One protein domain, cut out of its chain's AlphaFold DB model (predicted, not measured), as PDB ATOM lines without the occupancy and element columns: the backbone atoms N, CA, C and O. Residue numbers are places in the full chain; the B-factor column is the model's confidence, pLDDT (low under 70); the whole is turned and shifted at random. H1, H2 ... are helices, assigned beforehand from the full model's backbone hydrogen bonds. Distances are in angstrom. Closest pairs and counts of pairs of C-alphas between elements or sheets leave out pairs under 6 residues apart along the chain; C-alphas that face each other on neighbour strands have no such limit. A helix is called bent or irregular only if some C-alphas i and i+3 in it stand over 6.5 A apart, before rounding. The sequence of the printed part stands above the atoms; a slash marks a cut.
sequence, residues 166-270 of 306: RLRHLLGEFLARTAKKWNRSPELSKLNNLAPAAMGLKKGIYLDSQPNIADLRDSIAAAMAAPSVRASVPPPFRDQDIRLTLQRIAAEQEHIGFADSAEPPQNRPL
ATOM      1  N   ARG A 166     158.422 138.625  20.760       86.19
ATOM      2  CA  ARG A 166     157.125 138.228  21.323       86.19
ATOM      3  C   ARG A 166     156.954 138.758  22.744       86.19
ATOM      4  O   ARG A 166     155.894 139.299  23.044       86.19
ATOM      5  N   LEU A 167     157.984 138.648  23.586       83.75
ATOM      6  CA  LEU A 167     157.958 139.174  24.951       83.75
ATOM      7  C   LEU A 167     157.767 140.695  24.952       83.75
ATOM      8  O   LEU A 167     156.863 141.180  25.625       83.75
ATOM      9  N   ARG A 168     158.532 141.433  24.135       87.31
ATOM     10  CA  ARG A 168     158.376 142.890  23.988       87.31
ATOM     11  C   ARG A 168     156.950 143.279  23.591       87.31
ATOM     12  O   ARG A 168     156.374 144.208  24.149       87.31
ATOM     13  N   HIS A 169     156.365 142.561  22.629       88.69
ATOM     14  CA  HIS A 169     154.989 142.806  22.201       88.69
ATOM     15  C   HIS A 169     153.987 142.583  23.343       88.69
ATOM     16  O   HIS A 169     153.160 143.456  23.601       88.69
ATOM     17  N   LEU A 170     154.096 141.460  24.061       85.62
ATOM     18  CA  LEU A 170     153.232 141.152  25.202       85.62
ATOM     19  C   LEU A 170     153.355 142.198  26.319       85.62
ATOM     20  O   LEU A 170     152.341 142.662  26.833       85.62
ATOM     21  N   LEU A 171     154.574 142.615  26.666       85.00
ATOM     22  CA  LEU A 171     154.804 143.651  27.678       85.00
ATOM     23  C   LEU A 171     154.209 145.000  27.265       85.00
ATOM     24  O   LEU A 171     153.612 145.678  28.100       85.00
ATOM     25  N   GLY A 172     154.251 145.340  25.974       87.94
ATOM     26  CA  GLY A 172     153.529 146.491  25.430       87.94
ATOM     27  C   GLY A 172     152.006 146.387  25.601       87.94
ATOM     28  O   GLY A 172     151.363 147.356  26.012       87.94
ATOM     29  N   GLU A 173     151.412 145.218  25.339       88.81
ATOM     30  CA  GLU A 173     149.974 144.993  25.551       88.81
ATOM     31  C   GLU A 173     149.586 145.068  27.033       88.81
ATOM     32  O   GLU A 173     148.558 145.663  27.377       88.81
ATOM     33  N   PHE A 174     150.409 144.509  27.924       87.25
ATOM     34  CA  PHE A 174     150.193 144.606  29.365       87.25
ATOM     35  C   PHE A 174     150.283 146.050  29.835       87.25
ATOM     36  O   PHE A 174     149.344 146.520  30.476       87.25
ATOM     37  N   LEU A 175     151.324 146.785  29.435       89.00
ATOM     38  CA  LEU A 175     151.457 148.202  29.754       89.00
ATOM     39  C   LEU A 175     150.226 148.990  29.296       89.00
ATOM     40  O   LEU A 175     149.658 149.746  30.080       89.00
ATOM     41  N   ALA A 176     149.747 148.765  28.068       91.62
ATOM     42  CA  ALA A 176     148.560 149.438  27.543       91.62
ATOM     43  C   ALA A 176     147.284 149.124  28.350       91.62
ATOM     44  O   ALA A 176     146.442 150.004  28.562       91.62
ATOM     45  N   ARG A 177     147.110 147.883  28.817       89.81
ATOM     46  CA  ARG A 177     145.973 147.495  29.672       89.81
ATOM     47  C   ARG A 177     146.074 148.128  31.058       89.81
ATOM     48  O   ARG A 177     145.089 148.693  31.537       89.81
ATOM     49  N   THR A 178     147.251 148.087  31.671       90.19
ATOM     50  CA  THR A 178     147.502 148.662  32.997       90.19
ATOM     51  C   THR A 178     147.355 150.182  32.967       90.19
ATOM     52  O   THR A 178     146.696 150.754  33.835       90.19
ATOM     53  N   ALA A 179     147.840 150.837  31.911       94.25
ATOM     54  CA  ALA A 179     147.642 152.262  31.664       94.25
ATOM     55  C   ALA A 179     146.151 152.619  31.550       94.25
ATOM     56  O   ALA A 179     145.702 153.564  32.193       94.25
ATOM     57  N   LYS A 180     145.332 151.842  30.822       93.94
ATOM     58  CA  LYS A 180     143.871 152.076  30.754       93.94
ATOM     59  C   LYS A 180     143.195 152.026  32.128       93.94
ATOM     60  O   LYS A 180     142.268 152.800  32.360       93.94
ATOM     61  N   LYS A 181     143.648 151.134  33.013       92.19
ATOM     62  CA  LYS A 181     143.142 151.002  34.388       92.19
ATOM     63  C   LYS A 181     143.566 152.187  35.260       92.19
ATOM     64  O   LYS A 181     142.722 152.801  35.907       92.19
ATOM     65  N   TRP A 182     144.858 152.510  35.274       95.19
ATOM     66  CA  TRP A 182     145.433 153.428  36.258       95.19
ATOM     67  C   TRP A 182     145.512 154.884  35.807       95.19
ATOM     68  O   TRP A 182     145.345 155.770  36.639       95.19
ATOM     69  N   ASN A 183     145.681 155.173  34.511       95.81
ATOM     70  CA  ASN A 183     145.890 156.549  34.037       95.81
ATOM     71  C   ASN A 183     144.730 157.503  34.365       95.81
ATOM     72  O   ASN A 183     144.924 158.716  34.421       95.81
ATOM     73  N   ARG A 184     143.526 156.960  34.571       94.38
ATOM     74  CA  ARG A 184     142.307 157.709  34.915       94.38
ATOM     75  C   ARG A 184     141.818 157.435  36.337       94.38
ATOM     76  O   ARG A 184     140.703 157.826  36.675       94.38
ATOM     77  N   SER A 185     142.605 156.735  37.150       96.25
ATOM     78  CA  SER A 185     142.182 156.367  38.495       96.25
ATOM     79  C   SER A 185     142.277 157.562  39.458       96.25
ATOM     80  O   SER A 185     143.100 158.471  39.254       96.25
ATOM     81  N   PRO A 186     141.458 157.592  40.526       95.94
ATOM     82  CA  PRO A 186     141.571 158.604  41.575       95.94
ATOM     83  C   PRO A 186     142.951 158.613  42.248       95.94
ATOM     84  O   PRO A 186     143.476 159.678  42.572       95.94
ATOM     85  N   GLU A 187     143.564 157.443  42.421       93.94
ATOM     86  CA  GLU A 187     144.875 157.271  43.050       93.94
ATOM     87  C   GLU A 187     145.982 157.931  42.227       93.94
ATOM     88  O   GLU A 187     146.752 158.733  42.760       93.94
ATOM     89  N   LEU A 188     146.037 157.667  40.917       93.31
ATOM     90  CA  LEU A 188     147.027 158.312  40.058       93.31
ATOM     91  C   LEU A 188     146.745 159.811  39.907       93.31
ATOM     92  O   LEU A 188     147.672 160.616  39.851       93.31
ATOM     93  N   SER A 189     145.470 160.212  39.903       93.56
ATOM     94  CA  SER A 189     145.089 161.630  39.901       93.56
ATOM     95  C   SER A 189     145.608 162.348  41.153       93.56
ATOM     96  O   SER A 189     146.148 163.449  41.053       93.56
ATOM     97  N   LYS A 190     145.534 161.705  42.328       91.25
ATOM     98  CA  LYS A 190     146.124 162.216  43.576       91.25
ATOM     99  C   LYS A 190     147.639 162.390  43.447       91.25
ATOM    100  O   LYS A 190     148.150 163.440  43.827       91.25
ATOM    101  N   LEU A 191     148.346 161.411  42.876       88.25
ATOM    102  CA  LEU A 191     149.790 161.521  42.625       88.25
ATOM    103  C   LEU A 191     150.111 162.669  41.656       88.25
ATOM    104  O   LEU A 191     151.026 163.445  41.919       88.25
ATOM    105  N   ASN A 192     149.326 162.839  40.594       89.69
ATOM    106  CA  ASN A 192     149.510 163.902  39.602       89.69
ATOM    107  C   ASN A 192     149.197 165.313  40.109       89.69
ATOM    108  O   ASN A 192     149.716 166.279  39.556       89.69
ATOM    109  N   ASN A 193     148.431 165.450  41.189       88.81
ATOM    110  CA  ASN A 193     148.250 166.735  41.865       88.81
ATOM    111  C   ASN A 193     149.460 167.122  42.738       88.81
ATOM    112  O   ASN A 193     149.632 168.294  43.061       88.81
ATOM    113  N   LEU A 194     150.298 166.151  43.118       82.50
ATOM    114  CA  LEU A 194     151.450 166.348  44.005       82.50
ATOM    115  C   LEU A 194     152.773 166.391  43.225       82.50
ATOM    116  O   LEU A 194     153.595 167.282  43.436       82.50
ATOM    117  N   ALA A 195     152.965 165.438  42.310       69.19
ATOM    118  CA  ALA A 195     154.215 165.179  41.600       69.19
ATOM    119  C   ALA A 195     154.778 166.401  40.849       69.19
ATOM    120  O   ALA A 195     155.950 166.721  41.064       69.19
ATOM    121  N   PRO A 196     154.002 167.126  40.016       68.56
ATOM    122  CA  PRO A 196     154.553 168.204  39.201       68.56
ATOM    123  C   PRO A 196     155.090 169.374  40.021       68.56
ATOM    124  O   PRO A 196     156.195 169.841  39.762       68.56
ATOM    125  N   ALA A 197     154.356 169.800  41.053       71.00
ATOM    126  CA  ALA A 197     154.786 170.884  41.933       71.00
ATOM    127  C   ALA A 197     155.966 170.466  42.824       71.00
ATOM    128  O   ALA A 197     156.895 171.242  43.029       71.00
ATOM    129  N   ALA A 198     155.948 169.229  43.324       64.69
ATOM    130  CA  ALA A 198     156.968 168.715  44.232       64.69
ATOM    131  C   ALA A 198     158.313 168.413  43.545       64.69
ATOM    132  O   ALA A 198     159.346 168.438  44.207       64.69
ATOM    133  N   MET A 199     158.301 168.115  42.241       66.38
ATOM    134  CA  MET A 199     159.482 167.667  41.485       66.38
ATOM    135  C   MET A 199     159.816 168.538  40.268       66.38
ATOM    136  O   MET A 199     160.732 168.217  39.517       66.38
ATOM    137  N   GLY A 200     159.078 169.627  40.039       67.44
ATOM    138  CA  GLY A 200     159.299 170.518  38.897       67.44
ATOM    139  C   GLY A 200     158.949 169.900  37.536       67.44
ATOM    140  O   GLY A 200     159.534 170.279  36.521       67.44
ATOM    141  N   LEU A 201     158.010 168.946  37.486       67.25
ATOM    142  CA  LEU A 201     157.583 168.344  36.219       67.25
ATOM    143  C   LEU A 201     156.643 169.293  35.467       67.25
ATOM    144  O   LEU A 201     155.745 169.899  36.043       67.25
ATOM    145  N   LYS A 202     156.815 169.390  34.142       72.19
ATOM    146  CA  LYS A 202     155.949 170.211  33.270       72.19
ATOM    147  C   LYS A 202     154.586 169.572  32.989       72.19
ATOM    148  O   LYS A 202     153.670 170.253  32.538       72.19
ATOM    149  N   LYS A 203     154.478 168.257  33.172       81.44
ATOM    150  CA  LYS A 203     153.286 167.445  32.914       81.44
ATOM    151  C   LYS A 203     153.119 166.431  34.041       81.44
ATOM    152  O   LYS A 203     154.070 166.172  34.780       81.44
ATOM    153  N   GLY A 204     151.919 165.867  34.141       82.88
ATOM    154  CA  GLY A 204     151.681 164.688  34.965       82.88
ATOM    155  C   GLY A 204     152.524 163.497  34.508       82.88
ATOM    156  O   GLY A 204     153.005 163.451  33.374       82.88
ATOM    157  N   ILE A 205     152.677 162.546  35.416       84.38
ATOM    158  CA  ILE A 205     153.352 161.275  35.232       84.38
ATOM    159  C   ILE A 205     152.315 160.151  35.149       84.38
ATOM    160  O   ILE A 205     151.347 160.098  35.914       84.38
ATOM    161  N   TYR A 206     152.500 159.274  34.174       91.81
ATOM    162  CA  TYR A 206     151.582 158.202  33.812       91.81
ATOM    163  C   TYR A 206     152.363 156.907  33.605       91.81
ATOM    164  O   TYR A 206     153.594 156.905  33.605       91.81
ATOM    165  N   LEU A 207     151.656 155.790  33.446       91.00
ATOM    166  CA  LEU A 207     152.313 154.493  33.276       91.00
ATOM    167  C   LEU A 207     153.061 154.410  31.936       91.00
ATOM    168  O   LEU A 207     154.111 153.791  31.844       91.00
ATOM    169  N   ASP A 208     152.539 155.076  30.911       89.50
ATOM    170  CA  ASP A 208     153.032 155.103  29.534       89.50
ATOM    171  C   ASP A 208     153.722 156.433  29.159       89.50
ATOM    172  O   ASP A 208     153.942 156.709  27.979       89.50
ATOM    173  N   SER A 209     154.072 157.276  30.142       84.75
ATOM    174  CA  SER A 209     154.822 158.521  29.907       84.75
ATOM    175  C   SER A 209     156.341 158.340  30.019       84.75
ATOM    176  O   SER A 209     156.838 157.264  30.322       84.75
ATOM    177  N   GLN A 210     157.102 159.407  29.762       77.25
ATOM    178  CA  GLN A 210     158.545 159.458  30.011       77.25
ATOM    179  C   GLN A 210     158.884 160.751  30.774       77.25
ATOM    180  O   GLN A 210     158.637 161.837  30.233       77.25
ATOM    181  N   PRO A 211     159.411 160.673  32.014       78.88
ATOM    182  CA  PRO A 211     159.507 159.464  32.856       78.88
ATOM    183  C   PRO A 211     158.122 158.862  33.171       78.88
ATOM    184  O   PRO A 211     157.106 159.549  33.024       78.88
ATOM    185  N   ASN A 212     158.074 157.596  33.588       83.06
ATOM    186  CA  ASN A 212     156.855 156.887  34.002       83.06
ATOM    187  C   ASN A 212     156.791 156.628  35.522       83.06
ATOM    188  O   ASN A 212     157.695 156.969  36.286       83.06
ATOM    189  N   ILE A 213     155.686 156.029  35.974       85.56
ATOM    190  CA  ILE A 213     155.431 155.743  37.394       85.56
ATOM    191  C   ILE A 213     156.470 154.813  38.032       85.56
ATOM    192  O   ILE A 213     156.821 155.039  39.195       85.56
ATOM    193  N   ALA A 214     156.986 153.822  37.302       79.25
ATOM    194  CA  ALA A 214     158.091 153.000  37.786       79.25
ATOM    195  C   ALA A 214     159.344 153.860  38.004       79.25
ATOM    196  O   ALA A 214     159.812 153.930  39.134       79.25
ATOM    197  N   ASP A 215     159.778 154.657  37.020       77.56
ATOM    198  CA  ASP A 215     160.966 155.528  37.149       77.56
ATOM    199  C   ASP A 215     160.899 156.458  38.379       77.56
ATOM    200  O   ASP A 215     161.889 156.700  39.083       77.56
ATOM    201  N   LEU A 216     159.705 156.985  38.661       80.38
ATOM    202  CA  LEU A 216     159.455 157.800  39.844       80.38
ATOM    203  C   LEU A 216     159.554 156.987  41.140       80.38
ATOM    204  O   LEU A 216     160.173 157.438  42.108       80.38
ATOM    205  N   ARG A 217     158.960 155.790  41.167       84.81
ATOM    206  CA  ARG A 217     159.066 154.865  42.298       84.81
ATOM    207  C   ARG A 217     160.517 154.474  42.556       84.81
ATOM    208  O   ARG A 217     160.930 154.506  43.713       84.81
ATOM    209  N   ASP A 218     161.287 154.138  41.525       76.06
ATOM    210  CA  ASP A 218     162.724 153.843  41.604       76.06
ATOM    211  C   ASP A 218     163.483 154.981  42.277       76.06
ATOM    212  O   ASP A 218     164.194 154.768  43.260       76.06
ATOM    213  N   SER A 219     163.272 156.204  41.788       77.06
ATOM    214  CA  SER A 219     163.970 157.390  42.279       77.06
ATOM    215  C   SER A 219     163.638 157.689  43.744       77.06
ATOM    216  O   SER A 219     164.537 157.939  44.551       77.06
ATOM    217  N   ILE A 220     162.355 157.627  44.119       78.56
ATOM    218  CA  ILE A 220     161.914 157.869  45.499       78.56
ATOM    219  C   ILE A 220     162.406 156.761  46.428       78.56
ATOM    220  O   ILE A 220     162.906 157.067  47.507       78.56
ATOM    221  N   ALA A 221     162.286 155.491  46.036       79.38
ATOM    222  CA  ALA A 221     162.725 154.368  46.860       79.38
ATOM    223  C   ALA A 221     164.232 154.443  47.141       79.38
ATOM    224  O   ALA A 221     164.641 154.364  48.299       79.38
ATOM    225  N   ALA A 222     165.038 154.706  46.109       72.69
ATOM    226  CA  ALA A 222     166.481 154.869  46.249       72.69
ATOM    227  C   ALA A 222     166.839 156.025  47.195       72.69
ATOM    228  O   ALA A 222     167.654 155.861  48.106       72.69
ATOM    229  N   ALA A 223     166.197 157.185  47.026       74.75
ATOM    230  CA  ALA A 223     166.440 158.349  47.871       74.75
ATOM    231  C   ALA A 223     165.961 158.144  49.320       74.75
ATOM    232  O   ALA A 223     166.607 158.609  50.255       74.75
ATOM    233  N   MET A 224     164.857 157.421  49.528       78.50
ATOM    234  CA  MET A 224     164.367 157.074  50.864       78.50
ATOM    235  C   MET A 224     165.266 156.052  51.565       78.50
ATOM    236  O   MET A 224     165.374 156.098  52.791       78.50
ATOM    237  N   ALA A 225     165.931 155.162  50.830       73.50
ATOM    238  CA  ALA A 225     166.889 154.221  51.398       73.50
ATOM    239  C   ALA A 225     168.178 154.926  51.862       73.50
ATOM    240  O   ALA A 225     168.643 154.672  52.970       73.50
ATOM    241  N   ALA A 226     168.667 155.923  51.114       69.88
ATOM    242  CA  ALA A 226     169.864 156.691  51.471       69.88
ATOM    243  C   ALA A 226     169.641 157.714  52.602       69.88
ATOM    244  O   ALA A 226     168.992 158.740  52.376       69.88
ATOM    245  N   PRO A 227     170.272 157.572  53.786       72.75
ATOM    246  CA  PRO A 227     170.163 158.578  54.847       72.75
ATOM    247  C   PRO A 227     170.650 159.974  54.427       72.75
ATOM    248  O   PRO A 227     170.091 160.974  54.872       72.75
ATOM    249  N   SER A 228     171.656 160.042  53.549       68.00
ATOM    250  CA  SER A 228     172.276 161.283  53.058       68.00
ATOM    251  C   SER A 228     171.336 162.161  52.232       68.00
ATOM    252  O   SER A 228     171.418 163.384  52.317       68.00
ATOM    253  N   VAL A 229     170.441 161.553  51.445       68.69
ATOM    254  CA  VAL A 229     169.541 162.264  50.519       68.69
ATOM    255  C   VAL A 229     168.058 162.073  50.845       68.69
ATOM    256  O   VAL A 229     167.200 162.702  50.238       68.69
ATOM    257  N   ARG A 230     167.709 161.293  51.873       74.00
ATOM    258  CA  ARG A 230     166.317 161.125  52.329       74.00
ATOM    259  C   ARG A 230     165.620 162.458  52.604       74.00
ATOM    260  O   ARG A 230     164.443 162.630  52.292       74.00
ATOM    261  N   ALA A 231     166.350 163.426  53.159       74.19
ATOM    262  CA  ALA A 231     165.824 164.758  53.443       74.19
ATOM    263  C   ALA A 231     165.534 165.591  52.178       74.19
ATOM    264  O   ALA A 231     164.768 166.550  52.266       74.19
ATOM    265  N   SER A 232     166.088 165.240  51.011       74.69
ATOM    266  CA  SER A 232     165.793 165.920  49.741       74.69
ATOM    267  C   SER A 232     164.583 165.340  49.008       74.69
ATOM    268  O   SER A 232     164.092 165.972  48.076       74.69
ATOM    269  N   VAL A 233     164.053 164.183  49.431       77.75
ATOM    270  CA  VAL A 233     162.786 163.651  48.899       77.75
ATOM    271  C   VAL A 233     161.679 164.672  49.164       77.75
ATOM    272  O   VAL A 233     161.577 165.128  50.304       77.75
ATOM    273  N   PRO A 234     160.842 165.057  48.187       80.44
ATOM    274  CA  PRO A 234     159.809 166.055  48.431       80.44
ATOM    275  C   PRO A 234     158.817 165.607  49.521       80.44
ATOM    276  O   PRO A 234     158.476 164.422  49.566       80.44
ATOM    277  N   PRO A 235     158.310 166.517  50.381       85.31
ATOM    278  CA  PRO A 235     157.496 166.144  51.541       85.31
ATOM    279  C   PRO A 235     156.314 165.202  51.249       85.31
ATOM    280  O   PRO A 235     156.172 164.231  51.993       85.31
ATOM    281  N   PRO A 236     155.527 165.383  50.164       84.56
ATOM    282  CA  PRO A 236     154.429 164.466  49.852       84.56
ATOM    283  C   PRO A 236     154.872 163.017  49.623       84.56
ATOM    284  O   PRO A 236     154.107 162.103  49.889       84.56
ATOM    285  N   PHE A 237     156.104 162.793  49.156       83.81
ATOM    286  CA  PHE A 237     156.644 161.460  48.874       83.81
ATOM    287  C   PHE A 237     157.412 160.845  50.045       83.81
ATOM    288  O   PHE A 237     157.897 159.724  49.927       83.81
ATOM    289  N   ARG A 238     157.530 161.542  51.183       84.50
ATOM    290  CA  ARG A 238     157.992 160.924  52.438       84.50
ATOM    291  C   ARG A 238     156.849 160.214  53.160       84.50
ATOM    292  O   ARG A 238     157.098 159.233  53.861       84.50
ATOM    293  N   ASP A 239     155.622 160.692  52.946       90.69
ATOM    294  CA  ASP A 239     154.398 160.083  53.455       90.69
ATOM    295  C   ASP A 239     154.287 158.616  53.024       90.69
ATOM    296  O   ASP A 239     154.554 158.251  51.875       90.69
ATOM    297  N   GLN A 240     153.944 157.760  53.978       90.50
ATOM    298  CA  GLN A 240     153.934 156.325  53.758       90.50
ATOM    299  C   GLN A 240     152.800 155.882  52.835       90.50
ATOM    300  O   GLN A 240     153.046 155.068  51.947       90.50
ATOM    301  N   ASP A 241     151.605 156.447  52.979       91.25
ATOM    302  CA  ASP A 241     150.445 156.062  52.176       91.25
ATOM    303  C   ASP A 241     150.640 156.457  50.711       91.25
ATOM    304  O   ASP A 241     150.289 155.704  49.796       91.25
ATOM    305  N   ILE A 242     151.262 157.616  50.466       90.56
ATOM    306  CA  ILE A 242     151.649 158.037  49.116       90.56
ATOM    307  C   ILE A 242     152.675 157.071  48.515       90.56
ATOM    308  O   ILE A 242     152.508 156.653  47.366       90.56
ATOM    309  N   ARG A 243     153.704 156.670  49.273       89.19
ATOM    310  CA  ARG A 243     154.710 155.708  48.793       89.19
ATOM    311  C   ARG A 243     154.118 154.328  48.527       89.19
ATOM    312  O   ARG A 243     154.443 153.740  47.501       89.19
ATOM    313  N   LEU A 244     153.234 153.833  49.392       89.19
ATOM    314  CA  LEU A 244     152.550 152.550  49.198       89.19
ATOM    315  C   LEU A 244     151.623 152.586  47.980       89.19
ATOM    316  O   LEU A 244     151.586 151.636  47.201       89.19
ATOM    317  N   THR A 245     150.926 153.704  47.763       90.75
ATOM    318  CA  THR A 245     150.113 153.908  46.556       90.75
ATOM    319  C   THR A 245     150.986 153.888  45.302       90.75
ATOM    320  O   THR A 245     150.695 153.151  44.361       90.75
ATOM    321  N   LEU A 246     152.083 154.651  45.298       86.25
ATOM    322  CA  LEU A 246     153.040 154.690  44.192       86.25
ATOM    323  C   LEU A 246     153.623 153.299  43.903       86.25
ATOM    324  O   LEU A 246     153.654 152.867  42.752       86.25
ATOM    325  N   GLN A 247     154.030 152.581  44.948       88.25
ATOM    326  CA  GLN A 247     154.568 151.232  44.844       88.25
ATOM    327  C   GLN A 247     153.549 150.245  44.280       88.25
ATOM    328  O   GLN A 247     153.902 149.453  43.416       88.25
ATOM    329  N   ARG A 248     152.290 150.295  44.728       89.88
ATOM    330  CA  ARG A 248     151.233 149.419  44.217       89.88
ATOM    331  C   ARG A 248     151.021 149.614  42.717       89.88
ATOM    332  O   ARG A 248     150.946 148.633  41.984       89.88
ATOM    333  N   ILE A 249     150.934 150.865  42.263       90.75
ATOM    334  CA  ILE A 249     150.725 151.172  40.841       90.75
ATOM    335  C   ILE A 249     151.945 150.737  40.017       90.75
ATOM    336  O   ILE A 249     151.777 150.089  38.986       90.75
ATOM    337  N   ALA A 250     153.162 151.029  40.486       86.75
ATOM    338  CA  ALA A 250     154.397 150.611  39.819       86.75
ATOM    339  C   ALA A 250     154.542 149.079  39.763       86.75
ATOM    340  O   ALA A 250     154.902 148.534  38.726       86.75
ATOM    341  N   ALA A 251     154.198 148.370  40.840       84.56
ATOM    342  CA  ALA A 251     154.223 146.910  40.870       84.56
ATOM    343  C   ALA A 251     153.226 146.307  39.871       84.56
ATOM    344  O   ALA A 251     153.552 145.342  39.187       84.56
ATOM    345  N   GLU A 252     152.025 146.881  39.734       84.38
ATOM    346  CA  GLU A 252     151.102 146.455  38.681       84.38
ATOM    347  C   GLU A 252     151.643 146.770  37.277       84.38
ATOM    348  O   GLU A 252     151.481 145.947  36.382       84.38
ATOM    349  N   GLN A 253     152.319 147.907  37.070       83.94
ATOM    350  CA  GLN A 253     152.969 148.233  35.792       83.94
ATOM    351  C   GLN A 253     154.027 147.185  35.403       83.94
ATOM    352  O   GLN A 253     154.042 146.740  34.259       83.94
ATOM    353  N   GLU A 254     154.882 146.780  36.345       74.56
ATOM    354  CA  GLU A 254     156.014 145.880  36.089       74.56
ATOM    355  C   GLU A 254     155.629 144.393  36.089       74.56
ATOM    356  O   GLU A 254     156.247 143.598  35.382       74.56
ATOM    357  N   HIS A 255     154.631 143.982  36.882       73.50
ATOM    358  CA  HIS A 255     154.439 142.562  37.202       73.50
ATOM    359  C   HIS A 255     153.102 141.953  36.779       73.50
ATOM    360  O   HIS A 255     153.016 140.727  36.682       73.50
ATOM    361  N   ILE A 256     152.062 142.747  36.494       69.19
ATOM    362  CA  ILE A 256     150.724 142.185  36.228       69.19
ATOM    363  C   ILE A 256     150.696 141.286  34.986       69.19
ATOM    364  O   ILE A 256     149.994 140.277  34.955       69.19
ATOM    365  N   GLY A 257     151.538 141.592  33.994       63.88
ATOM    366  CA  GLY A 257     151.677 140.788  32.784       63.88
ATOM    367  C   GLY A 257     152.074 139.337  33.056       63.88
ATOM    368  O   GLY A 257     151.598 138.432  32.379       63.88
ATOM    369  N   PHE A 258     152.876 139.094  34.099       63.91
ATOM    370  CA  PHE A 258     153.337 137.752  34.468       63.91
ATOM    371  C   PHE A 258     152.247 136.899  35.136       63.91
ATOM    372  O   PHE A 258     152.362 135.673  35.132       63.91
ATOM    373  N   ALA A 259     151.202 137.518  35.697       61.06
ATOM    374  CA  ALA A 259     150.086 136.822  36.344       61.06
ATOM    375  C   ALA A 259     148.933 136.500  35.371       61.06
ATOM    376  O   ALA A 259     148.300 135.454  35.504       61.06
ATOM    377  N   ASP A 260     148.706 137.355  34.369       57.47
ATOM    378  CA  ASP A 260     147.479 137.360  33.554       57.47
ATOM    379  C   ASP A 260     147.639 136.775  32.131       57.47
ATOM    380  O   ASP A 260     146.747 136.928  31.288       57.47
ATOM    381  N   SER A 261     148.760 136.116  31.812       56.75
ATOM    382  CA  SER A 261     148.951 135.529  30.476       56.75
ATOM    383  C   SER A 261     148.126 134.249  30.277       56.75
ATOM    384  O   SER A 261     148.333 133.243  30.957       56.75
ATOM    385  N   ALA A 262     147.228 134.285  29.287       54.75
ATOM    386  CA  ALA A 262     146.387 133.165  28.854       54.75
ATOM    387  C   ALA A 262     147.079 132.217  27.846       54.75
ATOM    388  O   ALA A 262     146.433 131.322  27.300       54.75
ATOM    389  N   GLU A 263     148.372 132.405  27.559       53.94
ATOM    390  CA  GLU A 263     149.096 131.539  26.623       53.94
ATOM    391  C   GLU A 263     149.321 130.119  27.198       53.94
ATOM    392  O   GLU A 263     149.554 129.953  28.409       53.94
ATOM    393  N   PRO A 264     149.297 129.071  26.344       41.81
ATOM    394  CA  PRO A 264     149.609 127.704  26.751       41.81
ATOM    395  C   PRO A 264     150.969 127.626  27.470       41.81
ATOM    396  O   PRO A 264     151.892 128.350  27.094       41.81
ATOM    397  N   PRO A 265     151.143 126.750  28.480       46.00
ATOM    398  CA  PRO A 265     152.341 126.715  29.330       46.00
ATOM    399  C   PRO A 265     153.684 126.618  28.590       46.00
ATOM    400  O   PRO A 265     154.675 127.118  29.107       46.00
ATOM    401  N   GLN A 266     153.699 125.988  27.411       40.31
ATOM    402  CA  GLN A 266     154.881 125.759  26.564       40.31
ATOM    403  C   GLN A 266     155.281 126.985  25.729       40.31
ATOM    404  O   GLN A 266     156.416 127.079  25.288       40.31
ATOM    405  N   ASN A 267     154.362 127.937  25.536       39.91
ATOM    406  CA  ASN A 267     154.567 129.117  24.695       39.91
ATOM    407  C   ASN A 267     154.591 130.420  25.494       39.91
ATOM    408  O   ASN A 267     154.654 131.471  24.874       39.91
ATOM    409  N   ARG A 268     154.515 130.379  26.834       50.66
ATOM    410  CA  ARG A 268     154.529 131.577  27.685       50.66
ATOM    411  C   ARG A 268     155.951 132.141  27.768       50.66
ATOM    412  O   ARG A 268     156.733 131.591  28.539       50.66
ATOM    413  N   PRO A 269     156.284 133.291  27.152       42.66
ATOM    414  CA  PRO A 269     157.585 133.947  27.324       42.66
ATOM    415  C   PRO A 269     157.813 134.381  28.777       42.66
ATOM    416  O   PRO A 269     158.934 134.466  29.254       42.66
ATOM    417  N   LEU A 270     156.719 134.609  29.509       41.28
ATOM    418  CA  LEU A 270     156.697 134.971  30.928       41.28
ATOM    419  C   LEU A 270     156.916 133.769  31.855       41.28
ATOM    420  O   LEU A 270     157.316 133.942  33.006       41.28
TER     421      LEU A 270
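This is residues 166 to 270 of the 306 residues of an uncharacterized protein of Aspergillus tanneri (UniProt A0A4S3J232). What is the main picture? A long helix, H4, runs through the middle of an elongated body, and H1 and H3 cross it; H2 turns off from H1 at a corner made by their tight link. Residues 262 to 267 stick out as a free loop. What is it made of? The printed part has 105 residues with four named helices, in the order H1, H2, H3, H4, and no named strand; its class is all helix. How large is it? It is only just compact, close to loose, with a radius of gyration of the C-alphas of 15.3 A and spans of 49 by 28 by 22 A.

How do the first two helices stand? H1, residues 166 to 182, and H2, residues 186 to 199, are close but not clearly touching, with the C-alphas of Trp 182 and Leu 188 closest at 6.4 A. Their lines are about perpendicular, at 84 degrees. What is the hub? It is H4, residues 240 to 259, which touches three helices in mostly crossed packing, with no shallow tilt. H1 touches its residues 249 to 257 alone, opposite ways at a steep tilt of 39 degrees, the closest C-alphas being those of Phe 174 and Gly 257, 5.3 A apart. H2 only just touches it, with 3 pairs of C-alphas within 8 A, the closest those of Glu 187 and Thr 245 at 7.1 A. Where is the remaining helix? H3, residues 213 to 225, touches H4 with residues 213 to 217 alone, opposite ways at a steep tilt of 51 degrees; the closest C-alphas, those of Ala 214 and Ala 250, are 4.8 A apart. H3 is apart from H1 and from H2. What do the backbones show? Every O i to N i+4 pair is within hydrogen-bond range in H1 and H3, against 7 of 10 in H2 and 13 of 16 in H4.

Where do the helices begin and end? H1 is 24.3 A long from C-alpha 166 at (157.125, 138.228, 21.323), H2 is 20.1 A and H3 18.2 A. H4 is 26.4 A long and ends with C-alpha 259 at (150.086, 136.822, 36.344). Are they even? H4 has a kink of 44 degrees near residue 253 and is irregular, with C-alphas 254 and 257 7.5 A apart. H2 is only just irregular, with C-alphas 193 and 196 7.0 A apart.

How far does it reach? The two C-alphas farthest apart, those of Ala 231 and Gln 266, are 48.6 A apart. Is there a cut, and which links are long? The printed part has no cut; residues 200 to 212 and 226 to 239 are long links. Where is confidence low? The mean pLDDT of the printed part is 78.9, and 24 residues are under 70, among them residues 256 to 270.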